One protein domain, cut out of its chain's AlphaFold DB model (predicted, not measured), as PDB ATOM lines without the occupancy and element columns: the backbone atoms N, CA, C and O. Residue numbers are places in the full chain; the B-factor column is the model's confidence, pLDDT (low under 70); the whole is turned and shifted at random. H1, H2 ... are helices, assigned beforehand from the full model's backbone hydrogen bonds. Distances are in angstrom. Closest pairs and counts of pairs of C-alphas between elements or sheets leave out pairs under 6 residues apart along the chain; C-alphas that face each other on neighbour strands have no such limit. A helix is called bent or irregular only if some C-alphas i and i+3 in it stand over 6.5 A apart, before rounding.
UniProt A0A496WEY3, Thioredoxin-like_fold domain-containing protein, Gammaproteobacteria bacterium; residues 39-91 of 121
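This is residues 39 to 91 of the 121 residues of the protein "Thioredoxin-like_fold domain-containing protein" of Gammaproteobacteria bacterium (UniProt A0A496WEY3). A short helical hairpin, H1 and H2, is joined by a long loop to a longer helix, H3, whose first part packs steeply on H1 and whose other end reaches away as an arm. H1 is the middle piece, touching both other helices, while the loop of residues 63 to 74 runs back from the end of H2 to the start of H3, and residues 85 to 91 stick out. The printed part has 53 residues with three named helices, in the order H1, H2, H3, and no named strand; its class is all helix. It is compact, with a radius of gyration of the C-alphas of 11.3 A, and its C-alphas span 33 by 22 by 20 A.

The printed part begins at Phe 39. H1 holds residues 40 to 50 and measures 15.9 A from first to last C-alpha; its C-alpha 40 is at (169.599, 134.756, 104.383). H2 holds residues 54 to 62 and measures 12.0 A, beginning with C-alpha 54 at (156.487, 144.793, 112.946). Residues 63 to 74 have no named element. H3, the longest helix, holds residues 75 to 89 and measures 22.9 A, ending with C-alpha 89 at (151.452, 120.696, 105.172). H3 is neither bent nor irregular, but only just: C-alphas 76 and 79 are 6.2 A apart.

H1 and H2 form a helical hairpin. They touch, and their closest C-alphas, those of Val 48 and Ala 57, are 5.2 A apart. Their lines stand at a shallow tilt of 20 degrees, and they run opposite ways. H1 also touches H3, which meets it with residues 76 to 80 alone; the closest C-alphas are those of Lys 46 and Ala 77, 4.9 A apart. H1 and H3 stand at a steep tilt of 52 degrees and run opposite ways. H2 and H3 are apart. In H1 and H2 every O i to N i+4 pair is within hydrogen-bond range; in H3 8 of 11 are.

The two C-alphas farthest apart are those of Gly 68 and Gly 91, at 33.6 A, while the first and last printed C-alphas, those of Phe 39 and Gly 91, are 21.1 A apart. The printed part has no cut. The link from H1 to H2 is tight, with 3 residues; the link from H2 to H3 is long, with 12 residues. Residues 85 to 91, of which 85 to 89 belong to H3, stand free. The mean pLDDT of the printed part is 87.1, and residues 39 to 43, of which 40 to 43 belong to H1, are under 70.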
ATOM      1  N   PHE A  39     170.705 131.383 102.066       44.72
ATOM      2  CA  PHE A  39     169.650 131.125 103.069       44.72
ATOM      3  C   PHE A  39     169.450 132.325 104.015       44.72
ATOM      4  O   PHE A  39     169.077 132.182 105.176       44.72
ATOM      5  N   ARG A  40     169.701 133.552 103.538       56.06
ATOM      6  CA  ARG A  40     169.599 134.756 104.383       56.06
ATOM      7  C   ARG A  40     168.156 135.183 104.678       56.06
ATOM      8  O   ARG A  40     167.905 135.865 105.665       56.06
ATOM      9  N   HIS A  41     167.193 134.770 103.854       60.69
ATOM     10  CA  HIS A  41     165.831 135.305 103.921       60.69
ATOM     11  C   HIS A  41     165.044 134.881 105.170       60.69
ATOM     12  O   HIS A  41     164.326 135.706 105.735       60.69
ATOM     13  N   ILE A  42     165.201 133.644 105.660       61.66
ATOM     14  CA  ILE A  42     164.474 133.188 106.858       61.66
ATOM     15  C   ILE A  42     164.981 133.873 108.132       61.66
ATOM     16  O   ILE A  42     164.185 134.248 108.991       61.66
ATOM     17  N   THR A  43     166.292 134.115 108.226       68.00
ATOM     18  CA  THR A  43     166.890 134.842 109.352       68.00
ATOM     19  C   THR A  43     166.410 136.291 109.392       68.00
ATOM     20  O   THR A  43     166.097 136.794 110.466       68.00
ATOM     21  N   SER A  44     166.231 136.929 108.230       80.69
ATOM     22  CA  SER A  44     165.686 138.289 108.148       80.69
ATOM     23  C   SER A  44     164.214 138.363 108.562       80.69
ATOM     24  O   SER A  44     163.817 139.318 109.222       80.69
ATOM     25  N   LEU A  45     163.393 137.357 108.231       90.12
ATOM     26  CA  LEU A  45     161.987 137.318 108.660       90.12
ATOM     27  C   LEU A  45     161.841 137.119 110.171       90.12
ATOM     28  O   LEU A  45     160.981 137.749 110.786       90.12
ATOM     29  N   LYS A  46     162.704 136.297 110.780       92.75
ATOM     30  CA  LYS A  46     162.767 136.160 112.243       92.75
ATOM     31  C   LYS A  46     163.100 137.497 112.905       92.75
ATOM     32  O   LYS A  46     162.383 137.907 113.812       92.75
ATOM     33  N   SER A  47     164.092 138.220 112.384       91.62
ATOM     34  CA  SER A  47     164.432 139.578 112.827       91.62
ATOM     35  C   SER A  47     163.262 140.563 112.713       91.62
ATOM     36  O   SER A  47     162.985 141.293 113.662       91.62
ATOM     37  N   VAL A  48     162.515 140.546 111.603       93.31
ATOM     38  CA  VAL A  48     161.300 141.373 111.440       93.31
ATOM     39  C   VAL A  48     160.257 141.056 112.514       93.31
ATOM     40  O   VAL A  48     159.632 141.965 113.055       93.31
ATOM     41  N   TRP A  49     160.079 139.777 112.854       92.88
ATOM     42  CA  TRP A  49     159.116 139.354 113.877       92.88
ATOM     43  C   TRP A  49     159.552 139.655 115.314       92.88
ATOM     44  O   TRP A  49     158.720 139.641 116.227       92.88
ATOM     45  N   CYS A  50     160.841 139.920 115.513       93.19
ATOM     46  CA  CYS A  50     161.400 140.326 116.795       93.19
ATOM     47  C   CYS A  50     161.322 141.832 117.050       93.19
ATOM     48  O   CYS A  50     161.414 142.230 118.209       93.19
ATOM     49  N   ALA A  51     161.122 142.653 116.017       92.81
ATOM     50  CA  ALA A  51     160.981 144.097 116.163       92.81
ATOM     51  C   ALA A  51     159.729 144.490 116.963       92.81
ATOM     52  O   ALA A  51     158.694 143.821 116.891       92.81
ATOM     53  N   ASP A  52     159.823 145.609 117.685       91.19
ATOM     54  CA  ASP A  52     158.694 146.175 118.430       91.19
ATOM     55  C   ASP A  52     157.589 146.653 117.475       91.19
ATOM     56  O   ASP A  52     156.422 146.294 117.634       91.19
ATOM     57  N   ASP A  53     157.969 147.384 116.421       93.31
ATOM     58  CA  ASP A  53     157.081 147.745 115.314       93.31
ATOM     59  C   ASP A  53     157.303 146.815 114.113       93.31
ATOM     60  O   ASP A  53     158.167 147.027 113.255       93.31
ATOM     61  N   ARG A  54     156.469 145.775 114.039       92.06
ATOM     62  CA  ARG A  54     156.487 144.793 112.946       92.06
ATOM     63  C   ARG A  54     156.123 145.399 111.590       92.06
ATOM     64  O   ARG A  54     156.641 144.938 110.574       92.06
ATOM     65  N   ASN A  55     155.258 146.416 111.557       93.81
ATOM     66  CA  ASN A  55     154.795 147.029 110.310       93.81
ATOM     67  C   ASN A  55     155.911 147.858 109.675       93.81
ATOM     68  O   ASN A  55     156.150 147.769 108.464       93.81
ATOM     69  N   LYS A  56     156.642 148.615 110.494       93.38
ATOM     70  CA  LYS A  56     157.843 149.317 110.043       93.38
ATOM     71  C   LYS A  56     158.938 148.333 109.638       93.38
ATOM     72  O   LYS A  56     159.448 148.428 108.524       93.38
ATOM     73  N   ALA A  57     159.218 147.332 110.470       93.12
ATOM     74  CA  ALA A  57     160.267 146.350 110.204       93.12
ATOM     75  C   ALA A  57     160.049 145.568 108.896       93.12
ATOM     76  O   ALA A  57     160.990 145.390 108.122       93.12
ATOM     77  N   ILE A  58     158.815 145.135 108.598       92.44
ATOM     78  CA  ILE A  58     158.530 144.448 107.329       92.44
ATOM     79  C   ILE A  58     158.611 145.400 106.132       92.44
ATOM     80  O   ILE A  58     159.034 144.988 105.053       92.44
ATOM     81  N   THR A  59     158.236 146.669 106.312       93.38
ATOM     82  CA  THR A  59     158.365 147.703 105.277       93.38
ATOM     83  C   THR A  59     159.833 147.958 104.956       93.38
ATOM     84  O   THR A  59     160.208 148.003 103.785       93.38
ATOM     85  N   ASP A  60     160.683 148.070 105.972       91.94
ATOM     86  CA  ASP A  60     162.125 148.229 105.797       91.94
ATOM     87  C   ASP A  60     162.743 147.001 105.118       91.94
ATOM     88  O   ASP A  60     163.422 147.145 104.100       91.94
ATOM     89  N   ALA A  61     162.393 145.793 105.569       90.75
ATOM     90  CA  ALA A  61     162.849 144.549 104.954       90.75
ATOM     91  C   ALA A  61     162.442 144.426 103.473       90.75
ATOM     92  O   ALA A  61     163.258 144.029 102.640       90.75
ATOM     93  N   LYS A  62     161.204 144.798 103.116       89.69
ATOM     94  CA  LYS A  62     160.732 144.816 101.717       89.69
ATOM     95  C   LYS A  62     161.476 145.840 100.857       89.69
ATOM     96  O   LYS A  62     161.658 145.609  99.668       89.69
ATOM     97  N   ASN A  63     161.942 146.931 101.459       92.25
ATOM     98  CA  ASN A  63     162.759 147.952 100.802       92.25
ATOM     99  C   ASN A  63     164.266 147.641 100.845       92.25
ATOM    100  O   ASN A  63     165.081 148.532 100.613       92.25
ATOM    101  N   SER A  64     164.653 146.398 101.152       86.94
ATOM    102  CA  SER A  64     166.051 145.961 101.283       86.94
ATOM    103  C   SER A  64     166.858 146.686 102.373       86.94
ATOM    104  O   SER A  64     168.087 146.687 102.336       86.94
ATOM    105  N   ARG A  65     166.188 147.274 103.373       87.88
ATOM    106  CA  ARG A  65     166.817 147.912 104.540       87.88
ATOM    107  C   ARG A  65     166.811 146.947 105.725       87.88
ATOM    108  O   ARG A  65     165.806 146.811 106.418       87.88
ATOM    109  N   PHE A  66     167.937 146.276 105.961       81.44
ATOM    110  CA  PHE A  66     168.081 145.285 107.043       81.44
ATOM    111  C   PHE A  66     168.948 145.763 108.220       81.44
ATOM    112  O   PHE A  66     168.971 145.109 109.258       81.44
ATOM    113  N   GLU A  67     169.639 146.898 108.082       79.25
ATOM    114  CA  GLU A  67     170.653 147.399 109.030       79.25
ATOM    115  C   GLU A  67     170.085 147.786 110.407       79.25
ATOM    116  O   GLU A  67     170.810 147.775 111.395       79.25
ATOM    117  N   GLY A  68     168.789 148.101 110.483       79.75
ATOM    118  CA  GLY A  68     168.106 148.485 111.724       79.75
ATOM    119  C   GLY A  68     167.288 147.371 112.381       79.75
ATOM    120  O   GLY A  68     166.548 147.650 113.323       79.75
ATOM    121  N   LEU A  69     167.347 146.136 111.872       85.69
ATOM    122  CA  LEU A  69     166.533 145.045 112.404       85.69
ATOM    123  C   LEU A  69     167.223 144.352 113.590       85.69
ATOM    124  O   LEU A  69     168.432 144.115 113.545       85.69
ATOM    125  N   PRO A  70     166.469 143.977 114.637       88.31
ATOM    126  CA  PRO A  70     167.026 143.273 115.786       88.31
ATOM    127  C   PRO A  70     167.478 141.850 115.416       88.31
ATOM    128  O   PRO A  70     167.075 141.305 114.379       88.31
ATOM    129  N   PRO A  71     168.287 141.195 116.268       85.94
ATOM    130  CA  PRO A  71     168.601 139.782 116.096       85.94
ATOM    131  C   PRO A  71     167.321 138.928 116.092       85.94
ATOM    132  O   PRO A  71     166.361 139.208 116.808       85.94
ATOM    133  N   GLY A  72     167.308 137.875 115.273       84.94
ATOM    134  CA  GLY A  72     166.150 136.993 115.071       84.94
ATOM    135  C   GLY A  72     165.890 135.982 116.196       84.94
ATOM    136  O   GLY A  72     165.031 135.116 116.037       84.94
ATOM    137  N   ASP A  73     166.606 136.082 117.315       85.62
ATOM    138  CA  ASP A  73     166.588 135.115 118.418       85.62
ATOM    139  C   ASP A  73     165.647 135.564 119.546       85.62
ATOM    140  O   ASP A  73     166.040 135.737 120.698       85.62
ATOM    141  N   CYS A  74     164.374 135.779 119.214       89.06
ATOM    142  CA  CYS A  74     163.334 136.086 120.193       89.06
ATOM    143  C   CYS A  74     162.261 134.992 120.231       89.06
ATOM    144  O   CYS A  74     161.985 134.325 119.236       89.06
ATOM    145  N   ALA A  75     161.556 134.860 121.360       90.50
ATOM    146  CA  ALA A  75     160.491 133.862 121.515       90.50
ATOM    147  C   ALA A  75     159.383 133.978 120.445       90.50
ATOM    148  O   ALA A  75     158.807 132.977 120.017       90.50
ATOM    149  N   ARG A  76     159.106 135.199 119.964       89.12
ATOM    150  CA  ARG A  76     158.091 135.453 118.929       89.12
ATOM    151  C   ARG A  76     158.502 134.924 117.553       89.12
ATOM    152  O   ARG A  76     157.620 134.613 116.759       89.12
ATOM    153  N   ALA A  77     159.799 134.775 117.278       89.62
ATOM    154  CA  ALA A  77     160.298 134.285 115.994       89.62
ATOM    155  C   ALA A  77     159.955 132.807 115.736       89.62
ATOM    156  O   ALA A  77     159.910 132.385 114.582       89.62
ATOM    157  N   ALA A  78     159.620 132.035 116.778       90.44
ATOM    158  CA  ALA A  78     159.215 130.631 116.655       90.44
ATOM    159  C   ALA A  78     157.941 130.423 115.807       90.44
ATOM    160  O   ALA A  78     157.658 129.308 115.365       90.44
ATOM    161  N   ILE A  79     157.141 131.473 115.579       91.88
ATOM    162  CA  ILE A  79     155.982 131.402 114.679       91.88
ATOM    163  C   ILE A  79     156.389 131.317 113.203       91.88
ATOM    164  O   ILE A  79     155.632 130.770 112.413       91.88
ATOM    165  N   ILE A  80     157.578 131.804 112.833       92.56
ATOM    166  CA  ILE A  80     158.072 131.753 111.449       92.56
ATOM    167  C   ILE A  80     158.336 130.306 111.039       92.56
ATOM    168  O   ILE A  80     157.874 129.868 109.988       92.56
ATOM    169  N   ASP A  81     159.003 129.542 111.907       91.31
ATOM    170  CA  ASP A  81     159.266 128.122 111.664       91.31
ATOM    171  C   ASP A  81     157.951 127.331 111.605       91.31
ATOM    172  O   ASP A  81     157.739 126.534 110.692       91.31
ATOM    173  N   ARG A  82     157.017 127.614 112.525       92.69
ATOM    174  CA  ARG A  82     155.676 127.010 112.498       92.69
ATOM    175  C   ARG A  82     154.908 127.355 111.225       92.69
ATOM    176  O   ARG A  82     154.313 126.465 110.631       92.69
ATOM    177  N   GLY A  83     154.939 128.612 110.789       91.38
ATOM    178  CA  GLY A  83     154.273 129.058 109.567       91.38
ATOM    179  C   GLY A  83     154.822 128.363 108.324       91.38
ATOM    180  O   GLY A  83     154.045 127.914 107.486       91.38
ATOM    181  N   TYR A  84     156.144 128.197 108.238       91.31
ATOM    182  CA  TYR A  84     156.782 127.442 107.160       91.31
ATOM    183  C   TYR A  84     156.342 125.969 107.146       91.31
ATOM    184  O   TYR A  84     155.958 125.445 106.100       91.31
ATOM    185  N   LEU A  85     156.327 125.311 108.310       93.12
ATOM    186  CA  LEU A  85     155.890 123.916 108.430       93.12
ATOM    187  C   LEU A  85     154.414 123.733 108.061       93.12
ATOM    188  O   LEU A  85     154.083 122.826 107.299       93.12
ATOM    189  N   VAL A  86     153.537 124.606 108.561       93.19
ATOM    190  CA  VAL A  86     152.103 124.576 108.236       93.19
ATOM    191  C   VAL A  86     151.885 124.834 106.746       93.19
ATOM    192  O   VAL A  86     151.113 124.120 106.114       93.19
ATOM    193  N   GLY A  87     152.601 125.792 106.153       91.25
ATOM    194  CA  GLY A  87     152.528 126.051 104.715       91.25
ATOM    195  C   GLY A  87     152.872 124.814 103.885       91.25
ATOM    196  O   GLY A  87     152.134 124.470 102.962       91.25
ATOM    197  N   ASN A  88     153.920 124.082 104.271       91.19
ATOM    198  CA  ASN A  88     154.287 122.825 103.616       91.19
ATOM    199  C   ASN A  88     153.200 121.746 103.766       91.19
ATOM    200  O   ASN A  88     152.928 121.022 102.811       91.19
ATOM    201  N   GLN A  89     152.548 121.650 104.931       91.94
ATOM    202  CA  GLN A  89     151.452 120.696 105.172       91.94
ATOM    203  C   GLN A  89     150.199 121.013 104.346       91.94
ATOM    204  O   GLN A  89     149.549 120.105 103.837       91.94
ATOM    205  N   VAL A  90     149.891 122.299 104.158       91.06
ATOM    206  CA  VAL A  90     148.803 122.785 103.286       91.06
ATOM    207  C   VAL A  90     149.163 122.642 101.790       91.06
ATOM    208  O   VAL A  90     148.349 122.887 100.891       91.06
ATOM    209  N   GLY A  91     150.391 122.207 101.495       91.06
ATOM    210  CA  GLY A  91     150.891 122.007 100.141       91.06
ATOM    211  C   GLY A  91     151.182 123.317  99.415       91.06
ATOM    212  O   GLY A  91     151.049 123.363  98.197       91.06
TER     213      GLY A  91